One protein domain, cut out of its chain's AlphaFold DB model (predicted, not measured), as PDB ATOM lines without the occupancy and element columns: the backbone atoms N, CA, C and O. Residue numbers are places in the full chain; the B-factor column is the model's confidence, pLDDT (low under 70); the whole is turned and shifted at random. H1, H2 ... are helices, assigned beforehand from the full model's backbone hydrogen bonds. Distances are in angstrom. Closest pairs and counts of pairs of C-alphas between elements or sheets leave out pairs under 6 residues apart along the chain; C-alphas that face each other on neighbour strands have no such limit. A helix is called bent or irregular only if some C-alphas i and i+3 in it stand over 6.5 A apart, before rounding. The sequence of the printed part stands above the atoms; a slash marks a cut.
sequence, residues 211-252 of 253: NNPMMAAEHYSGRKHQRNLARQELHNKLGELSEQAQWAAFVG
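Overview. This is residues 211 to 252 of the 253 residues of the protein "Matrin-type domain-containing protein" of Ameiurus melas (UniProt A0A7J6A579). One long helix, H2, makes most of the length of this model, and a short helix, H1, meets its first end at a corner, as the short arm of an open L. The two hold no common core: residues 211 to 219 and 230 to 252 are among those that stand free. The printed part has 42 residues with two named helices, H1 then H2, and no named strand; the class is all helix. The whole is extended, with a radius of gyration of the C-alphas of 16.9 A, and its C-alphas span 53 by 16 by 10 A, a rod.

Along the chain. Start at Asn 211, whose C-alpha is at (-20.017, 9.444, 38.631). Two residues on, find C-alpha 213 at (-19.193, 15.267, 34.590); here H1 begins, and it runs through residues 213 to 221, 12.4 A from first to last C-alpha. After Gly 222, look for C-alpha 223 at (-2.097, 18.074, 38.241), where H2 begins. From there H2 runs through residues 223 to 251 and ends at C-alpha 251, at (15.652, 3.833, 2.951), 42.0 A from its first C-alpha. Neither helix is bent.

Arrangement. Look at the tight link, Gly 222, between H1 and H2. The two helices are close but not clearly touching, with 2 pairs of C-alphas within 8 A; the closest C-alphas are those of His 219 and His 225, 6.5 A apart. Their lines stand at a steep tilt of 60 degrees, and they run the same way. Their centres are 26.3 A apart. In the backbones of H1 and H2, every O i to N i+4 pair is within hydrogen-bond range.

Size, cuts and confidence. Go to Asn 212 and Gly 252 for the two C-alphas farthest apart, 53.7 A. The printed part has no cut, and there is no long link. The mean pLDDT of the printed part is 86.7, and no printed residue is under 70.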
ATOM      1  N   ASN A 211     -18.561   9.548  38.538       83.69
ATOM      2  CA  ASN A 211     -20.017   9.444  38.631       83.69
ATOM      3  C   ASN A 211     -20.730  10.719  38.126       83.69
ATOM      4  O   ASN A 211     -21.936  10.719  37.911       83.69
ATOM      5  N   ASN A 212     -19.999  11.827  37.951       83.25
ATOM      6  CA  ASN A 212     -20.547  13.124  37.550       83.25
ATOM      7  C   ASN A 212     -19.562  13.859  36.612       83.25
ATOM      8  O   ASN A 212     -18.368  13.892  36.935       83.25
ATOM      9  N   PRO A 213     -20.033  14.495  35.518       86.06
ATOM     10  CA  PRO A 213     -19.193  15.267  34.590       86.06
ATOM     11  C   PRO A 213     -18.350  16.359  35.264       86.06
ATOM     12  O   PRO A 213     -17.219  16.609  34.856       86.06
ATOM     13  N   MET A 214     -18.835  16.975  36.347       86.94
ATOM     14  CA  MET A 214     -18.049  17.968  37.094       86.94
ATOM     15  C   MET A 214     -16.788  17.362  37.726       86.94
ATOM     16  O   MET A 214     -15.724  17.977  37.694       86.94
ATOM     17  N   MET A 215     -16.879  16.134  38.249       88.69
ATOM     18  CA  MET A 215     -15.710  15.433  38.790       88.69
ATOM     19  C   MET A 215     -14.722  15.050  37.688       88.69
ATOM     20  O   MET A 215     -13.511  15.102  37.902       88.69
ATOM     21  N   ALA A 216     -15.227  14.682  36.509       90.75
ATOM     22  CA  ALA A 216     -14.384  14.412  35.355       90.75
ATOM     23  C   ALA A 216     -13.630  15.681  34.922       90.75
ATOM     24  O   ALA A 216     -12.411  15.646  34.752       90.75
ATOM     25  N   ALA A 217     -14.311  16.828  34.846       90.38
ATOM     26  CA  ALA A 217     -13.692  18.110  34.509       90.38
ATOM     27  C   ALA A 217     -12.579  18.519  35.497       90.38
ATOM     28  O   ALA A 217     -11.492  18.943  35.082       90.38
ATOM     29  N   GLU A 218     -12.802  18.343  36.803       93.19
ATOM     30  CA  GLU A 218     -11.775  18.592  37.826       93.19
ATOM     31  C   GLU A 218     -10.595  17.614  37.699       93.19
ATOM     32  O   GLU A 218      -9.430  17.992  37.845       93.19
ATOM     33  N   HIS A 219     -10.864  16.357  37.335       94.12
ATOM     34  CA  HIS A 219      -9.812  15.390  37.055       94.12
ATOM     35  C   HIS A 219      -8.946  15.796  35.853       94.12
ATOM     36  O   HIS A 219      -7.718  15.788  35.972       94.12
ATOM     37  N   TYR A 220      -9.553  16.158  34.717       94.12
ATOM     38  CA  TYR A 220      -8.824  16.514  33.490       94.12
ATOM     39  C   TYR A 220      -7.989  17.788  33.644       94.12
ATOM     40  O   TYR A 220      -6.876  17.866  33.124       94.12
ATOM     41  N   SER A 221      -8.485  18.761  34.413       93.31
ATOM     42  CA  SER A 221      -7.734  19.972  34.772       93.31
ATOM     43  C   SER A 221      -6.719  19.751  35.907       93.31
ATOM     44  O   SER A 221      -5.894  20.621  36.195       93.31
ATOM     45  N   GLY A 222      -6.726  18.572  36.532       94.25
ATOM     46  CA  GLY A 222      -5.905  18.241  37.686       94.25
ATOM     47  C   GLY A 222      -4.435  17.946  37.369       94.25
ATOM     48  O   GLY A 222      -4.061  17.337  36.363       94.25
ATOM     49  N   ARG A 223      -3.561  18.262  38.333       94.06
ATOM     50  CA  ARG A 223      -2.097  18.074  38.241       94.06
ATOM     51  C   ARG A 223      -1.654  16.613  38.067       94.06
ATOM     52  O   ARG A 223      -0.519  16.351  37.668       94.06
ATOM     53  N   LYS A 224      -2.499  15.640  38.431       93.50
ATOM     54  CA  LYS A 224      -2.241  14.206  38.202       93.50
ATOM     55  C   LYS A 224      -2.438  13.855  36.727       93.50
ATOM     56  O   LYS A 224      -1.557  13.237  36.139       93.50
ATOM     57  N   HIS A 225      -3.545  14.304  36.140       96.06
ATOM     58  CA  HIS A 225      -3.858  14.062  34.738       96.06
ATOM     59  C   HIS A 225      -2.830  14.731  33.818       96.06
ATOM     60  O   HIS A 225      -2.264  14.070  32.953       96.06
ATOM     61  N   GLN A 226      -2.468  15.988  34.097       95.69
ATOM     62  CA  GLN A 226      -1.426  16.709  33.351       95.69
ATOM     63  C   GLN A 226      -0.073  15.980  33.343       95.69
ATOM     64  O   GLN A 226       0.593  15.916  32.313       95.69
ATOM     65  N   ARG A 227       0.336  15.384  34.472       95.19
ATOM     66  CA  ARG A 227       1.576  14.591  34.540       95.19
ATOM     67  C   ARG A 227       1.500  13.319  33.701       95.19
ATOM     68  O   ARG A 227       2.484  12.968  33.055       95.19
ATOM     69  N   ASN A 228       0.356  12.637  33.699       93.06
ATOM     70  CA  ASN A 228       0.161  11.453  32.863       93.06
ATOM     71  C   ASN A 228       0.152  11.811  31.373       93.06
ATOM     72  O   ASN A 228       0.757  11.095  30.581       93.06
ATOM     73  N   LEU A 229      -0.453  12.943  31.011       94.12
ATOM     74  CA  LEU A 229      -0.472  13.446  29.641       94.12
ATOM     75  C   LEU A 229       0.941  13.804  29.152       94.12
ATOM     76  O   LEU A 229       1.361  13.325  28.104       94.12
ATOM     77  N   ALA A 230       1.726  14.524  29.960       94.12
ATOM     78  CA  ALA A 230       3.129  14.815  29.647       94.12
ATOM     79  C   ALA A 230       3.974  13.535  29.498       94.12
ATOM     80  O   ALA A 230       4.819  13.434  28.610       94.12
ATOM     81  N   ARG A 231       3.730  12.520  30.341       92.88
ATOM     82  CA  ARG A 231       4.402  11.216  30.230       92.88
ATOM     83  C   ARG A 231       4.043  10.498  28.927       92.88
ATOM     84  O   ARG A 231       4.921   9.890  28.319       92.88
ATOM     85  N   GLN A 232       2.781  10.558  28.507       91.25
ATOM     86  CA  GLN A 232       2.334   9.952  27.256       91.25
ATOM     87  C   GLN A 232       2.919  10.668  26.034       91.25
ATOM     88  O   GLN A 232       3.354  10.006  25.098       91.25
ATOM     89  N   GLU A 233       3.009  11.999  26.059       92.44
ATOM     90  CA  GLU A 233       3.634  12.771  24.979       92.44
ATOM     91  C   GLU A 233       5.116  12.409  24.800       92.44
ATOM     92  O   GLU A 233       5.572  12.208  23.677       92.44
ATOM     93  N   LEU A 234       5.864  12.259  25.899       90.94
ATOM     94  CA  LEU A 234       7.259  11.810  25.839       90.94
ATOM     95  C   LEU A 234       7.389  10.391  25.276       90.94
ATOM     96  O   LEU A 234       8.287  10.138  24.475       90.94
ATOM     97  N   HIS A 235       6.492   9.482  25.665       89.25
ATOM     98  CA  HIS A 235       6.465   8.128  25.117       89.25
ATOM     99  C   HIS A 235       6.208   8.139  23.605       89.25
ATOM    100  O   HIS A 235       6.900   7.449  22.863       89.25
ATOM    101  N   ASN A 236       5.271   8.969  23.142       87.62
ATOM    102  CA  ASN A 236       4.968   9.104  21.719       87.62
ATOM    103  C   ASN A 236       6.149   9.694  20.941       87.62
ATOM    104  O   ASN A 236       6.520   9.134  19.919       87.62
ATOM    105  N   LYS A 237       6.799  10.751  21.450       89.56
ATOM    106  CA  LYS A 237       7.985  11.347  20.804       89.56
ATOM    107  C   LYS A 237       9.149  10.366  20.696       89.56
ATOM    108  O   LYS A 237       9.861  10.364  19.697       89.56
ATOM    109  N   LEU A 238       9.362   9.534  21.715       81.06
ATOM    110  CA  LEU A 238      10.406   8.511  21.674       81.06
ATOM    111  C   LEU A 238      10.057   7.380  20.694       81.06
ATOM    112  O   LEU A 238      10.944   6.895  19.994       81.06
ATOM    113  N   GLY A 239       8.781   6.993  20.621       83.69
ATOM    114  CA  GLY A 239       8.274   6.053  19.621       83.69
ATOM    115  C   GLY A 239       8.450   6.579  18.199       83.69
ATOM    116  O   GLY A 239       9.026   5.889  17.368       83.69
ATOM    117  N   GLU A 240       8.074   7.834  17.957       80.44
ATOM    118  CA  GLU A 240       8.206   8.493  16.657       80.44
ATOM    119  C   GLU A 240       9.674   8.620  16.250       80.44
ATOM    120  O   GLU A 240      10.003   8.278  15.130       80.44
ATOM    121  N   LEU A 241      10.594   8.993  17.152       79.81
ATOM    122  CA  LEU A 241      12.036   8.993  16.858       79.81
ATOM    123  C   LEU A 241      12.589   7.591  16.563       79.81
ATOM    124  O   LEU A 241      13.484   7.450  15.731       79.81
ATOM    125  N   SER A 242      12.068   6.559  17.231       80.06
ATOM    126  CA  SER A 242      12.435   5.165  16.965       80.06
ATOM    127  C   SER A 242      11.947   4.715  15.589       80.06
ATOM    128  O   SER A 242      12.712   4.117  14.837       80.06
ATOM    129  N   GLU A 243      10.702   5.018  15.233       78.88
ATOM    130  CA  GLU A 243      10.151   4.755  13.900       78.88
ATOM    131  C   GLU A 243      10.863   5.607  12.836       78.88
ATOM    132  O   GLU A 243      11.150   5.115  11.745       78.88
ATOM    133  N   GLN A 244      11.251   6.841  13.188       76.19
ATOM    134  CA  GLN A 244      12.003   7.763  12.340       76.19
ATOM    135  C   GLN A 244      13.389   7.196  11.994       76.19
ATOM    136  O   GLN A 244      13.827   7.192  10.844       76.19
ATOM    137  N   ALA A 245      14.082   6.673  13.005       75.00
ATOM    138  CA  ALA A 245      15.374   6.018  12.847       75.00
ATOM    139  C   ALA A 245      15.258   4.691  12.080       75.00
ATOM    140  O   ALA A 245      16.128   4.369  11.271       75.00
ATOM    141  N   GLN A 246      14.178   3.934  12.296       79.69
ATOM    142  CA  GLN A 246      13.926   2.680  11.586       79.69
ATOM    143  C   GLN A 246      13.618   2.902  10.101       79.69
ATOM    144  O   GLN A 246      14.161   2.170   9.274       79.69
ATOM    145  N   TRP A 247      12.817   3.911   9.729       77.62
ATOM    146  CA  TRP A 247      12.609   4.207   8.306       77.62
ATOM    147  C   TRP A 247      13.878   4.754   7.658       77.62
ATOM    148  O   TRP A 247      14.173   4.351   6.540       77.62
ATOM    149  N   ALA A 248      14.652   5.604   8.347       78.62
ATOM    150  CA  ALA A 248      15.903   6.148   7.817       78.62
ATOM    151  C   ALA A 248      16.930   5.036   7.544       78.62
ATOM    152  O   ALA A 248      17.575   5.028   6.497       78.62
ATOM    153  N   ALA A 249      17.010   4.040   8.434       78.31
ATOM    154  CA  ALA A 249      17.809   2.836   8.218       78.31
ATOM    155  C   ALA A 249      17.267   1.955   7.074       78.31
ATOM    156  O   ALA A 249      18.042   1.286   6.396       78.31
ATOM    157  N   PHE A 250      15.950   1.958   6.840       72.69
ATOM    158  CA  PHE A 250      15.310   1.187   5.771       72.69
ATOM    159  C   PHE A 250      15.485   1.814   4.378       72.69
ATOM    160  O   PHE A 250      15.648   1.081   3.406       72.69
ATOM    161  N   VAL A 251      15.478   3.149   4.252       82.25
ATOM    162  CA  VAL A 251      15.652   3.833   2.951       82.25
ATOM    163  C   VAL A 251      17.108   4.098   2.556       82.25
ATOM    164  O   VAL A 251      17.339   4.615   1.467       82.25
ATOM    165  N   GLY A 252      18.080   3.707   3.385       70.50
ATOM    166  CA  GLY A 252      19.498   3.669   3.015       70.50
ATOM    167  C   GLY A 252      20.099   5.037   2.686       70.50
ATOM    168  O   GLY A 252      20.402   5.322   1.526       70.50
TER     169      GLY A 252